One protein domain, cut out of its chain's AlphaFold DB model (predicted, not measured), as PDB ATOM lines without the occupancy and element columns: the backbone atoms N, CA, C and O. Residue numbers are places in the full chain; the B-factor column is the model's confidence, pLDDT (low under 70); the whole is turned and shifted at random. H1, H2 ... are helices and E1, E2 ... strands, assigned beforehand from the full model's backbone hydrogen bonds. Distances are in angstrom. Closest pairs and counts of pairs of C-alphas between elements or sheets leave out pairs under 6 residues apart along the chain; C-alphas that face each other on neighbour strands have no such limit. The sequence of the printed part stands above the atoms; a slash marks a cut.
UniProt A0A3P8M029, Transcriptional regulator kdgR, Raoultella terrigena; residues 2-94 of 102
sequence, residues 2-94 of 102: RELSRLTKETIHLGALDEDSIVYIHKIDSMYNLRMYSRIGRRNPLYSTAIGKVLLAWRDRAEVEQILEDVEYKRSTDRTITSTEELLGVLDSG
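Overview. This is residues 2 to 94 of the 102 residues of the protein "Transcriptional regulator kdgR" of Raoultella terrigena (UniProt A0A3P8M029). A long hairpin of E1 and E2, with short E3 beside E2 near the hairpin's turn, has H2 packed over one face, H3 and H4 loosely grouped beyond H2, and small H1 at the hairpin's other end. The printed part has 93 residues, with four named helices and three named strands in the order H1 E1 E2 E3 H2 H3 H4; the class is mixed and the sheet, E1 - E2 - E3, is antiparallel. It is only just compact, close to loose, with a radius of gyration of the C-alphas of 14.4 A and spans of 39 by 26 by 26 A.

Along the chain. E1, residues 12 to 18, is 19.2 A long. E2, residues 21 to 28, is 20.5 A long and bends by 57 degrees at residue 25. E3 is residues 43 to 45. H1, residues 2 to 8, begins at C-alpha 2 (-50.914, -26.195, -5.855). H2 is residues 50 to 57 and H3 residues 61 to 67. H4, residues 84 to 94, is 15.5 A long and ends at C-alpha 94 (-33.201, -17.883, 12.405).

Arrangement. E1, E2 and E3 form a meander, each strand the antiparallel neighbour of the one before. In the hairpin E1 and E2, N 18 and O 21 are 2.8 A apart; in the hairpin E2 and E3, N 22 and O 44 are 2.8 A apart, both within hydrogen-bond range. H2 is on the sheet at a height of 9.0 A, over E2 and only just over E1, where 3 of its C-alphas fall; the closest C-alphas of H2 and E2 are those of Gly 52 and Ile 22, 6.0 A apart. H2 and H4 touch about perpendicular, at 90 degrees, the C-alphas of Ala 57 and Leu 91 being closest at 5.4 A. H3 is close to but not clearly touching H2, with C-alphas 64 and 56 closest at 6.2 A. H1 only grazes the sheet with its residues 2 to 5. In H1, H2, H3 and H4 every O i to N i+4 pair is within hydrogen-bond range.

Size, cuts and confidence. The C-alphas farthest apart, those of Asn 33 and Ala 62, are 42.6 A apart. The printed part has no cut. The links E2 to E3 and H3 to H4 are long. In this model residues 35 and 94 have pLDDT under 70.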
ATOM      1  N   ARG A   2     -50.354 -24.877  -5.461       92.75
ATOM      2  CA  ARG A   2     -50.914 -26.195  -5.855       92.75
ATOM      3  C   ARG A   2     -49.852 -27.286  -5.991       92.75
ATOM      4  O   ARG A   2     -50.050 -28.377  -5.480       92.75
ATOM      5  N   GLU A   3     -48.714 -26.962  -6.602       95.50
ATOM      6  CA  GLU A   3     -47.616 -27.923  -6.751       95.50
ATOM      7  C   GLU A   3     -47.023 -28.356  -5.402       95.50
ATOM      8  O   GLU A   3     -46.875 -29.544  -5.152       95.50
ATOM      9  N   LEU A   4     -46.799 -27.414  -4.478       93.00
ATOM     10  CA  LEU A   4     -46.368 -27.731  -3.110       93.00
ATOM     11  C   LEU A   4     -47.374 -28.637  -2.397       93.00
ATOM     12  O   LEU A   4     -46.978 -29.636  -1.814       93.00
ATOM     13  N   SER A   5     -48.670 -28.329  -2.493       92.94
ATOM     14  CA  SER A   5     -49.722 -29.176  -1.920       92.94
ATOM     15  C   SER A   5     -49.728 -30.580  -2.533       92.94
ATOM     16  O   SER A   5     -49.889 -31.555  -1.808       92.94
ATOM     17  N   ARG A   6     -49.497 -30.713  -3.845       92.81
ATOM     18  CA  ARG A   6     -49.409 -32.017  -4.519       92.81
ATOM     19  C   ARG A   6     -48.210 -32.833  -4.031       92.81
ATOM     20  O   ARG A   6     -48.335 -34.041  -3.846       92.81
ATOM     21  N   LEU A   7     -47.067 -32.176  -3.836       95.19
ATOM     22  CA  LEU A   7     -45.823 -32.817  -3.413       95.19
ATOM     23  C   LEU A   7     -45.844 -33.215  -1.931       95.19
ATOM     24  O   LEU A   7     -45.399 -34.311  -1.600       95.19
ATOM     25  N   THR A   8     -46.367 -32.362  -1.044       92.69
ATOM     26  CA  THR A   8     -46.352 -32.616   0.409       92.69
ATOM     27  C   THR A   8     -47.615 -33.304   0.915       92.69
ATOM     28  O   THR A   8     -47.564 -33.990   1.932       92.69
ATOM     29  N   LYS A   9     -48.751 -33.119   0.230       92.31
ATOM     30  CA  LYS A   9     -50.108 -33.505   0.672       92.31
ATOM     31  C   LYS A   9     -50.558 -32.837   1.981       92.31
ATOM     32  O   LYS A   9     -51.630 -33.147   2.508       92.31
ATOM     33  N   GLU A  10     -49.776 -31.886   2.478       91.38
ATOM     34  CA  GLU A  10     -50.037 -31.135   3.702       91.38
ATOM     35  C   GLU A  10     -50.910 -29.904   3.450       91.38
ATOM     36  O   GLU A  10     -51.138 -29.482   2.312       91.38
ATOM     37  N   THR A  11     -51.382 -29.300   4.543       91.12
ATOM     38  CA  THR A  11     -52.055 -27.998   4.468       91.12
ATOM     39  C   THR A  11     -51.041 -26.922   4.087       91.12
ATOM     40  O   THR A  11     -50.000 -26.795   4.728       91.12
ATOM     41  N   ILE A  12     -51.362 -26.115   3.074       93.19
ATOM     42  CA  ILE A  12     -50.544 -24.969   2.665       93.19
ATOM     43  C   ILE A  12     -51.286 -23.681   3.012       93.19
ATOM     44  O   ILE A  12     -52.392 -23.441   2.517       93.19
ATOM     45  N   HIS A  13     -50.655 -22.828   3.816       93.50
ATOM     46  CA  HIS A  13     -51.158 -21.501   4.162       93.50
ATOM     47  C   HIS A  13     -50.353 -20.414   3.465       93.50
ATOM     48  O   HIS A  13     -49.127 -20.477   3.407       93.50
ATOM     49  N   LEU A  14     -51.055 -19.392   2.996       93.50
ATOM     50  CA  LEU A  14     -50.477 -18.114   2.618       93.50
ATOM     51  C   LEU A  14     -51.096 -17.043   3.508       93.50
ATOM     52  O   LEU A  14     -52.323 -16.978   3.643       93.50
ATOM     53  N   GLY A  15     -50.244 -16.228   4.114       94.12
ATOM     54  CA  GLY A  15     -50.659 -15.118   4.954       94.12
ATOM     55  C   GLY A  15     -49.902 -13.847   4.609       94.12
ATOM     56  O   GLY A  15     -48.831 -13.906   4.007       94.12
ATOM     57  N   ALA A  16     -50.486 -12.724   4.998       94.94
ATOM     58  CA  ALA A  16     -49.895 -11.399   4.893       94.94
ATOM     59  C   ALA A  16     -49.866 -10.742   6.277       94.94
ATOM     60  O   ALA A  16     -50.620 -11.149   7.164       94.94
ATOM     61  N   LEU A  17     -48.992  -9.750   6.442       94.62
ATOM     62  CA  LEU A  17     -49.031  -8.859   7.595       94.62
ATOM     63  C   LEU A  17     -50.247  -7.936   7.465       94.62
ATOM     64  O   LEU A  17     -50.475  -7.372   6.395       94.62
ATOM     65  N   ASP A  18     -50.989  -7.797   8.553       94.25
ATOM     66  CA  ASP A  18     -52.099  -6.868   8.724       94.25
ATOM     67  C   ASP A  18     -51.954  -6.252  10.120       94.25
ATOM     68  O   ASP A  18     -52.279  -6.897  11.123       94.25
ATOM     69  N   GLU A  19     -51.363  -5.054  10.155       90.69
ATOM     70  CA  GLU A  19     -50.961  -4.322  11.365       90.69
ATOM     71  C   GLU A  19     -50.076  -5.178  12.294       90.69
ATOM     72  O   GLU A  19     -48.927  -5.477  11.972       90.69
ATOM     73  N   ASP A  20     -50.634  -5.611  13.420       91.31
ATOM     74  CA  ASP A  20     -50.022  -6.378  14.505       91.31
ATOM     75  C   ASP A  20     -50.232  -7.900  14.369       91.31
ATOM     76  O   ASP A  20     -49.931  -8.696  15.269       91.31
ATOM     77  N   SER A  21     -50.777  -8.343  13.235       94.75
ATOM     78  CA  SER A  21     -51.259  -9.710  13.063       94.75
ATOM     79  C   SER A  21     -50.941 -10.289  11.688       94.75
ATOM     80  O   SER A  21     -50.681  -9.583  10.719       94.75
ATOM     81  N   ILE A  22     -50.983 -11.618  11.576       95.94
ATOM     82  CA  ILE A  22     -51.084 -12.272  10.269       95.94
ATOM     83  C   ILE A  22     -52.547 -12.412   9.896       95.94
ATOM     84  O   ILE A  22     -53.351 -12.813  10.738       95.94
ATOM     85  N   VAL A  23     -52.875 -12.218   8.624       96.50
ATOM     86  CA  VAL A  23     -54.163 -12.604   8.040       96.50
ATOM     87  C   VAL A  23     -53.948 -13.702   7.005       96.50
ATOM     88  O   VAL A  23     -53.100 -13.590   6.120       96.50
ATOM     89  N   TYR A  24     -54.702 -14.800   7.102       95.31
ATOM     90  CA  TYR A  24     -54.675 -15.833   6.064       95.31
ATOM     91  C   TYR A  24     -55.385 -15.341   4.804       95.31
ATOM     92  O   TYR A  24     -56.591 -15.107   4.836       95.31
ATOM     93  N   ILE A  25     -54.670 -15.269   3.684       95.50
ATOM     94  CA  ILE A  25     -55.226 -14.825   2.397       95.50
ATOM     95  C   ILE A  25     -55.524 -15.992   1.452       95.50
ATOM     96  O   ILE A  25     -56.415 -15.900   0.615       95.50
ATOM     97  N   HIS A  26     -54.827 -17.123   1.607       93.81
ATOM     98  CA  HIS A  26     -55.119 -18.340   0.852       93.81
ATOM     99  C   HIS A  26     -54.817 -19.587   1.685       93.81
ATOM    100  O   HIS A  26     -53.875 -19.626   2.480       93.81
ATOM    101  N   LYS A  27     -55.602 -20.644   1.470       92.50
ATOM    102  CA  LYS A  27     -55.423 -21.952   2.100       92.50
ATOM    103  C   LYS A  27     -55.657 -23.062   1.077       92.50
ATOM    104  O   LYS A  27     -56.595 -22.979   0.291       92.50
ATOM    105  N   ILE A  28     -54.811 -24.086   1.088       92.50
ATOM    106  CA  ILE A  28     -55.104 -25.381   0.467       92.50
ATOM    107  C   ILE A  28     -55.138 -26.401   1.599       92.50
ATOM    108  O   ILE A  28     -54.150 -26.536   2.318       92.50
ATOM    109  N   ASP A  29     -56.280 -27.055   1.794       90.25
ATOM    110  CA  ASP A  29     -56.431 -28.091   2.815       90.25
ATOM    111  C   ASP A  29     -55.576 -29.319   2.494       90.25
ATOM    112  O   ASP A  29     -55.347 -29.656   1.331       90.25
ATOM    113  N   SER A  30     -55.121 -29.993   3.550       89.44
ATOM    114  CA  SER A  30     -54.468 -31.290   3.418       89.44
ATOM    115  C   SER A  30     -55.400 -32.319   2.773       89.44
ATOM    116  O   SER A  30     -56.620 -32.279   2.947       89.44
ATOM    117  N   MET A  31     -54.798 -33.277   2.065       84.56
ATOM    118  CA  MET A  31     -55.500 -34.461   1.567       84.56
ATOM    119  C   MET A  31     -55.672 -35.554   2.639       84.56
ATOM    120  O   MET A  31     -56.302 -36.573   2.370       84.56
ATOM    121  N   TYR A  32     -55.131 -35.360   3.846       84.06
ATOM    122  CA  TYR A  32     -55.368 -36.228   4.998       84.06
ATOM    123  C   TYR A  32     -56.675 -35.854   5.722       84.06
ATOM    124  O   TYR A  32     -57.119 -34.708   5.701       84.06
ATOM    125  N   ASN A  33     -57.279 -36.818   6.426       76.00
ATOM    126  CA  ASN A  33     -58.535 -36.601   7.162       76.00
ATOM    127  C   ASN A  33     -58.394 -35.640   8.361       76.00
ATOM    128  O   ASN A  33     -59.395 -35.102   8.839       76.00
ATOM    129  N   LEU A  34     -57.168 -35.397   8.839       75.19
ATOM    130  CA  LEU A  34     -56.888 -34.425   9.893       75.19
ATOM    131  C   LEU A  34     -56.812 -33.014   9.298       75.19
ATOM    132  O   LEU A  34     -55.899 -32.697   8.538       75.19
ATOM    133  N   ARG A  35     -57.749 -32.142   9.678       67.06
ATOM    134  CA  ARG A  35     -57.786 -30.749   9.213       67.06
ATOM    135  C   ARG A  35     -57.474 -29.773  10.335       67.06
ATOM    136  O   ARG A  35     -58.137 -29.758  11.367       67.06
ATOM    137  N   MET A  36     -56.512 -28.884  10.090       74.19
ATOM    138  CA  MET A  36     -56.309 -27.710  10.937       74.19
ATOM    139  C   MET A  36     -57.502 -26.757  10.825       74.19
ATOM    140  O   MET A  36     -57.861 -26.319   9.723       74.19
ATOM    141  N   TYR A  37     -58.035 -26.346  11.977       75.12
ATOM    142  CA  TYR A  37     -59.090 -25.340  12.086       75.12
ATOM    143  C   TYR A  37     -58.536 -23.926  11.812       75.12
ATOM    144  O   TYR A  37     -58.287 -23.116  12.701       75.12
ATOM    145  N   SER A  38     -58.281 -23.648  10.538       82.25
ATOM    146  CA  SER A  38     -57.815 -22.365  10.000       82.25
ATOM    147  C   SER A  38     -58.687 -21.989   8.803       82.25
ATOM    148  O   SER A  38     -59.116 -22.868   8.051       82.25
ATOM    149  N   ARG A  39     -58.972 -20.695   8.636       88.31
ATOM    150  CA  ARG A  39     -59.832 -20.164   7.570       88.31
ATOM    151  C   ARG A  39     -59.229 -18.887   6.990       88.31
ATOM    152  O   ARG A  39     -58.546 -18.163   7.714       88.31
ATOM    153  N   ILE A  40     -59.500 -18.628   5.714       93.25
ATOM    154  CA  ILE A  40     -59.156 -17.362   5.052       93.25
ATOM    155  C   ILE A  40     -59.843 -16.206   5.801       93.25
ATOM    156  O   ILE A  40     -60.946 -16.377   6.322       93.25
ATOM    157  N   GLY A  41     -59.153 -15.074   5.929       92.88
ATOM    158  CA  GLY A  41     -59.581 -13.897   6.690       92.88
ATOM    159  C   GLY A  41     -59.349 -13.986   8.203       92.88
ATOM    160  O   GLY A  41     -59.535 -13.002   8.908       92.88
ATOM    161  N   ARG A  42     -58.931 -15.139   8.748       93.19
ATOM    162  CA  ARG A  42     -58.650 -15.250  10.189       93.19
ATOM    163  C   ARG A  42     -57.328 -14.566  10.538       93.19
ATOM    164  O   ARG A  42     -56.284 -14.987  10.033       93.19
ATOM    165  N   ARG A  43     -57.388 -13.610  11.472       94.94
ATOM    166  CA  ARG A  43     -56.220 -12.967  12.087       94.94
ATOM    167  C   ARG A  43     -55.588 -13.854  13.169       94.94
ATOM    168  O   ARG A  43     -56.303 -14.567  13.881       94.94
ATOM    169  N   ASN A  44     -54.259 -13.878  13.254       94.06
ATOM    170  CA  ASN A  44     -53.509 -14.545  14.329       94.06
ATOM    171  C   ASN A  44     -52.311 -13.702  14.771       94.06
ATOM    172  O   ASN A  44     -51.771 -12.965  13.950       94.06
ATOM    173  N   PRO A  45     -51.832 -13.867  16.014       95.19
ATOM    174  CA  PRO A  45     -50.679 -13.115  16.488       95.19
ATOM    175  C   PRO A  45     -49.398 -13.450  15.717       95.19
ATOM    176  O   PRO A  45     -49.146 -14.614  15.373       95.19
ATOM    177  N   LEU A  46     -48.551 -12.443  15.511       95.44
ATOM    178  CA  LEU A  46     -47.266 -12.605  14.831       95.44
ATOM    179  C   LEU A  46     -46.309 -13.507  15.627       95.44
ATOM    180  O   LEU A  46     -45.740 -14.450  15.076       95.44
ATOM    181  N   TYR A  47     -46.222 -13.289  16.943       95.00
ATOM    182  CA  TYR A  47     -45.261 -13.954  17.833       95.00
ATOM    183  C   TYR A  47     -45.430 -15.484  17.923       95.00
ATOM    184  O   TYR A  47     -44.472 -16.215  18.177       95.00
ATOM    185  N   SER A  48     -46.646 -15.997  17.698       93.50
ATOM    186  CA  SER A  48     -46.989 -17.419  17.885       93.50
ATOM    187  C   SER A  48     -47.228 -18.186  16.582       93.50
ATOM    188  O   SER A  48     -47.700 -19.333  16.607       93.50
ATOM    189  N   THR A  49     -46.923 -17.580  15.432       92.62
ATOM    190  CA  THR A  49     -47.078 -18.212  14.117       92.62
ATOM    191  C   THR A  49     -45.758 -18.230  13.355       92.62
ATOM    192  O   THR A  49     -44.981 -17.284  13.406       92.62
ATOM    193  N   ALA A  50     -45.501 -19.310  12.614       91.25
ATOM    194  CA  ALA A  50     -44.314 -19.393  11.763       91.25
ATOM    195  C   ALA A  50     -44.313 -18.294  10.683       91.25
ATOM    196  O   ALA A  50     -43.286 -17.670  10.455       91.25
ATOM    197  N   ILE A  51     -45.474 -18.015  10.075       92.94
ATOM    198  CA  ILE A  51     -45.634 -16.930   9.093       92.94
ATOM    199  C   ILE A  51     -45.320 -15.576   9.735       92.94
ATOM    200  O   ILE A  51     -44.599 -14.791   9.136       92.94
ATOM    201  N   GLY A  52     -45.809 -15.312  10.950       94.50
ATOM    202  CA  GLY A  52     -45.529 -14.058  11.643       94.50
ATOM    203  C   GLY A  52     -44.046 -13.865  11.930       94.50
ATOM    204  O   GLY A  52     -43.504 -12.810  11.620       94.50
ATOM    205  N   LYS A  53     -43.360 -14.915  12.397       93.69
ATOM    206  CA  LYS A  53     -41.898 -14.895  12.563       93.69
ATOM    207  C   LYS A  53     -41.174 -14.602  11.244       93.69
ATOM    208  O   LYS A  53     -40.284 -13.765  11.228       93.69
ATOM    209  N   VAL A  54     -41.586 -15.222  10.130       92.50
ATOM    210  CA  VAL A  54     -41.029 -14.905   8.799       92.50
ATOM    211  C   VAL A  54     -41.260 -13.439   8.440       92.50
ATOM    212  O   VAL A  54     -40.327 -12.784   8.001       92.50
ATOM    213  N   LEU A  55     -42.474 -12.917   8.621       92.44
ATOM    214  CA  LEU A  55     -42.811 -11.535   8.262       92.44
ATOM    215  C   LEU A  55     -42.033 -10.498   9.084       92.44
ATOM    216  O   LEU A  55     -41.750  -9.421   8.568       92.44
ATOM    217  N   LEU A  56     -41.693 -10.818  10.335       94.06
ATOM    218  CA  LEU A  56     -40.904  -9.952  11.212       94.06
ATOM    219  C   LEU A  56     -39.391 -10.081  10.979       94.06
ATOM    220  O   LEU A  56     -38.682  -9.094  11.103       94.06
ATOM    221  N   ALA A  57     -38.891 -11.264  10.606       92.38
ATOM    222  CA  ALA A  57     -37.450 -11.532  10.482       92.38
ATOM    223  C   ALA A  57     -36.726 -10.698   9.406       92.38
ATOM    224  O   ALA A  57     -35.502 -10.631   9.419       92.38
ATOM    225  N   TRP A  58     -37.465 -10.101   8.467       88.19
ATOM    226  CA  TRP A  58     -36.920  -9.263   7.389       88.19
ATOM    227  C   TRP A  58     -37.119  -7.762   7.627       88.19
ATOM    228  O   TRP A  58     -36.892  -6.970   6.713       88.19
ATOM    229  N   ARG A  59     -37.589  -7.374   8.815       91.38
ATOM    230  CA  ARG A  59     -37.830  -5.979   9.192       91.38
ATOM    231  C   ARG A  59     -36.730  -5.465  10.101       91.38
ATOM    232  O   ARG A  59     -36.071  -6.238  10.796       91.38
ATOM    233  N   ASP A  60     -36.570  -4.150  10.118       93.38
ATOM    234  CA  ASP A  60     -35.674  -3.502  11.065       93.38
ATOM    235  C   ASP A  60     -36.194  -3.681  12.492       93.38
ATOM    236  O   ASP A  60     -37.399  -3.653  12.749       93.38
ATOM    237  N   ARG A  61     -35.269  -3.818  13.446       93.44
ATOM    238  CA  ARG A  61     -35.601  -4.068  14.856       93.44
ATOM    239  C   ARG A  61     -36.580  -3.044  15.432       93.44
ATOM    240  O   ARG A  61     -37.530  -3.437  16.096       93.44
ATOM    241  N   ALA A  62     -36.381  -1.763  15.125       96.06
ATOM    242  CA  ALA A  62     -37.260  -0.690  15.584       96.06
ATOM    243  C   ALA A  62     -38.691  -0.828  15.032       96.06
ATOM    244  O   ALA A  62     -39.652  -0.560  15.746       96.06
ATOM    245  N   GLU A  63     -38.846  -1.288  13.785       95.19
ATOM    246  CA  GLU A  63     -40.167  -1.542  13.199       95.19
ATOM    247  C   GLU A  63     -40.844  -2.735  13.886       95.19
ATOM    248  O   GLU A  63     -42.031  -2.683  14.197       95.19
ATOM    249  N   VAL A  64     -40.091  -3.803  14.173       95.75
ATOM    250  CA  VAL A  64     -40.609  -4.969  14.905       95.75
ATOM    251  C   VAL A  64     -41.062  -4.582  16.311       95.75
ATOM    252  O   VAL A  64     -42.140  -4.994  16.732       95.75
ATOM    253  N   GLU A  65     -40.266  -3.790  17.029       95.94
ATOM    254  CA  GLU A  65     -40.614  -3.296  18.366       95.94
ATOM    255  C   GLU A  65     -41.888  -2.442  18.330       95.94
ATOM    256  O   GLU A  65     -42.775  -2.663  19.149       95.94
ATOM    257  N   GLN A  66     -42.029  -1.560  17.334       96.25
ATOM    258  CA  GLN A  66     -43.235  -0.748  17.147       96.25
ATOM    259  C   GLN A  66     -44.479  -1.594  16.832       96.25
ATOM    260  O   GLN A  66     -45.537  -1.382  17.415       96.25
ATOM    261  N   ILE A  67     -44.368  -2.580  15.934       95.81
ATOM    262  CA  ILE A  67     -45.483  -3.483  15.590       95.81
ATOM    263  C   ILE A  67     -45.979  -4.256  16.823       95.81
ATOM    264  O   ILE A  67     -47.148  -4.635  16.892       95.81
ATOM    265  N   LEU A  68     -45.088  -4.531  17.776       95.88
ATOM    266  CA  LEU A  68     -45.362  -5.363  18.945       95.88
ATOM    267  C   LEU A  68     -45.653  -4.564  20.221       95.88
ATOM    268  O   LEU A  68     -45.875  -5.185  21.259       95.88
ATOM    269  N   GLU A  69     -45.651  -3.230  20.157       94.94
ATOM    270  CA  GLU A  69     -45.763  -2.340  21.320       94.94
ATOM    271  C   GLU A  69     -47.011  -2.640  22.167       94.94
ATOM    272  O   GLU A  69     -46.909  -2.802  23.383       94.94
ATOM    273  N   ASP A  70     -48.158  -2.828  21.513       93.00
ATOM    274  CA  ASP A  70     -49.456  -3.059  22.163       93.00
ATOM    275  C   ASP A  70     -49.874  -4.544  22.209       93.00
ATOM    276  O   ASP A  70     -51.022  -4.881  22.516       93.00
ATOM    277  N   VAL A  71     -48.965  -5.472  21.888       94.12
ATOM    278  CA  VAL A  71     -49.308  -6.896  21.775       94.12
ATOM    279  C   VAL A  71     -49.444  -7.562  23.144       94.12
ATOM    280  O   VAL A  71     -48.495  -7.667  23.921       94.12
ATOM    281  N   GLU A  72     -50.615  -8.148  23.400       94.75
ATOM    282  CA  GLU A  72     -50.823  -9.028  24.552       94.75
ATOM    283  C   GLU A  72     -50.305 -10.451  24.267       94.75
ATOM    284  O   GLU A  72     -50.831 -11.200  23.432       94.75
ATOM    285  N   TYR A  73     -49.283 -10.868  25.012       95.62
ATOM    286  CA  TYR A  73     -48.685 -12.192  24.874       95.62
ATOM    287  C   TYR A  73     -49.460 -13.260  25.650       95.62
ATOM    288  O   TYR A  73     -49.262 -13.487  26.844       95.62
ATOM    289  N   LYS A  74     -50.294 -14.016  24.937       95.25
ATOM    290  CA  LYS A  74     -50.994 -15.181  25.490       95.25
ATOM    291  C   LYS A  74     -50.193 -16.471  25.317       95.25
ATOM    292  O   LYS A  74     -50.032 -16.965  24.194       95.25
ATOM    293  N   ARG A  75     -49.784 -17.080  26.434       95.75
ATOM    294  CA  ARG A  75     -49.157 -18.411  26.473       95.75
ATOM    295  C   ARG A  75     -50.183 -19.495  26.126       95.75
ATOM    296  O   ARG A  75     -51.118 -19.732  26.883       95.75
ATOM    297  N   SER A  76     -50.017 -20.147  24.975       92.94
ATOM    298  CA  SER A  76     -50.894 -21.250  24.532       92.94
ATOM    299  C   SER A  76     -50.278 -22.635  24.761       92.94
ATOM    300  O   SER A  76     -50.989 -23.634  24.777       92.94
ATOM    301  N   THR A  77     -48.954 -22.694  24.898       93.38
ATOM    302  CA  THR A  77     -48.133 -23.887  25.137       93.38
ATOM    303  C   THR A  77     -46.909 -23.489  25.964       93.38
ATOM    304  O   THR A  77     -46.569 -22.304  26.029       93.38
ATOM    305  N   ASP A  78     -46.179 -24.462  26.508       93.44
ATOM    306  CA  ASP A  78     -44.940 -24.203  27.262       93.44
ATOM    307  C   ASP A  78     -43.830 -23.555  26.422       93.44
ATOM    308  O   ASP A  78     -42.945 -22.903  26.966       93.44
ATOM    309  N   ARG A  79     -43.901 -23.705  25.091       90.62
ATOM    310  CA  ARG A  79     -42.959 -23.132  24.114       90.62
ATOM    311  C   ARG A  79     -43.452 -21.835  23.471       90.62
ATOM    312  O   ARG A  79     -42.851 -21.359  22.513       90.62
ATOM    313  N   THR A  80     -44.584 -21.300  23.924       93.69
ATOM    314  CA  THR A  80     -45.088 -20.038  23.379       93.69
ATOM    315  C   THR A  80     -44.188 -18.900  23.840       93.69
ATOM    316  O   THR A  80     -44.011 -18.729  25.040       93.69
ATOM    317  N   ILE A  81     -43.680 -18.123  22.883       95.00
ATOM    318  CA  ILE A  81     -42.936 -16.887  23.139       95.00
ATOM    319  C   ILE A  81     -43.846 -15.910  23.884       95.00
ATOM    320  O   ILE A  81     -45.005 -15.730  23.490       95.00
ATOM    321  N   THR A  82     -43.335 -15.305  24.955       96.31
ATOM    322  CA  THR A  82     -44.129 -14.471  25.875       96.31
ATOM    323  C   THR A  82     -43.640 -13.034  26.042       96.31
ATOM    324  O   THR A  82     -44.225 -12.298  26.830       96.31
ATOM    325  N   SER A  83     -42.617 -12.610  25.300       96.44
ATOM    326  CA  SER A  83     -42.175 -11.213  25.281       96.44
ATOM    327  C   SER A  83     -41.565 -10.808  23.938       96.44
ATOM    328  O   SER A  83     -41.136 -11.655  23.146       96.44
ATOM    329  N   THR A  84     -41.504  -9.497  23.693       96.00
ATOM    330  CA  THR A  84     -40.815  -8.904  22.536       96.00
ATOM    331  C   THR A  84     -39.332  -9.256  22.531       96.00
ATOM    332  O   THR A  84     -38.803  -9.660  21.501       96.00
ATOM    333  N   GLU A  85     -38.669  -9.187  23.686       95.62
ATOM    334  CA  GLU A  85     -37.245  -9.515  23.824       95.62
ATOM    335  C   GLU A  85     -36.948 -10.975  23.446       95.62
ATOM    336  O   GLU A  85     -36.035 -11.242  22.662       95.62
ATOM    337  N   GLU A  86     -37.762 -11.918  23.934       95.00
ATOM    338  CA  GLU A  86     -37.641 -13.336  23.586       95.00
ATOM    339  C   GLU A  86     -37.855 -13.550  22.081       95.00
ATOM    340  O   GLU A  86     -37.107 -14.294  21.442       95.00
ATOM    341  N   LEU A  87     -38.845 -12.869  21.490       94.94
ATOM    342  CA  LEU A  87     -39.097 -12.953  20.055       94.94
ATOM    343  C   LEU A  87     -37.918 -12.427  19.235       94.94
ATOM    344  O   LEU A  87     -37.512 -13.095  18.289       94.94
ATOM    345  N   LEU A  88     -37.360 -11.271  19.591       94.12
ATOM    346  CA  LEU A  88     -36.216 -10.683  18.892       94.12
ATOM    347  C   LEU A  88     -35.001 -11.617  18.931       94.12
ATOM    348  O   LEU A  88     -34.424 -11.894  17.883       94.12
ATOM    349  N   GLY A  89     -34.690 -12.208  20.090       93.31
ATOM    350  CA  GLY A  89     -33.610 -13.197  20.188       93.31
ATOM    351  C   GLY A  89     -33.846 -14.436  19.310       93.31
ATOM    352  O   GLY A  89     -32.909 -14.977  18.711       93.31
ATOM    353  N   VAL A  90     -35.107 -14.865  19.175       91.50
ATOM    354  CA  VAL A  90     -35.490 -15.934  18.243       91.50
ATOM    355  C   VAL A  90     -35.253 -15.497  16.798       91.50
ATOM    356  O   VAL A  90     -34.625 -16.257  16.065       91.50
ATOM    357  N   LEU A  91     -35.707 -14.303  16.396       91.50
ATOM    358  CA  LEU A  91     -35.573 -13.770  15.031       91.50
ATOM    359  C   LEU A  91     -34.104 -13.601  14.611       91.50
ATOM    360  O   LEU A  91     -33.747 -14.017  13.505       91.50
ATOM    361  N   ASP A  92     -33.254 -13.110  15.515       87.31
ATOM    362  CA  ASP A  92     -31.806 -12.965  15.307       87.31
ATOM    363  C   ASP A  92     -31.131 -14.320  15.017       87.31
ATOM    364  O   ASP A  92     -30.187 -14.406  14.234       87.31
ATOM    365  N   SER A  93     -31.653 -15.407  15.599       81.19
ATOM    366  CA  SER A  93     -31.090 -16.756  15.457       81.19
ATOM    367  C   SER A  93     -31.500 -17.487  14.167       81.19
ATOM    368  O   SER A  93     -30.830 -18.443  13.776       81.19
ATOM    369  N   GLY A  94     -32.606 -17.106  13.514       69.00
ATOM    370  CA  GLY A  94     -33.201 -17.883  12.405       69.00
ATOM    371  C   GLY A  94     -33.414 -17.130  11.090       69.00
ATOM    372  O   GLY A  94     -33.935 -17.707  10.129       69.00
TER     373      GLY A  94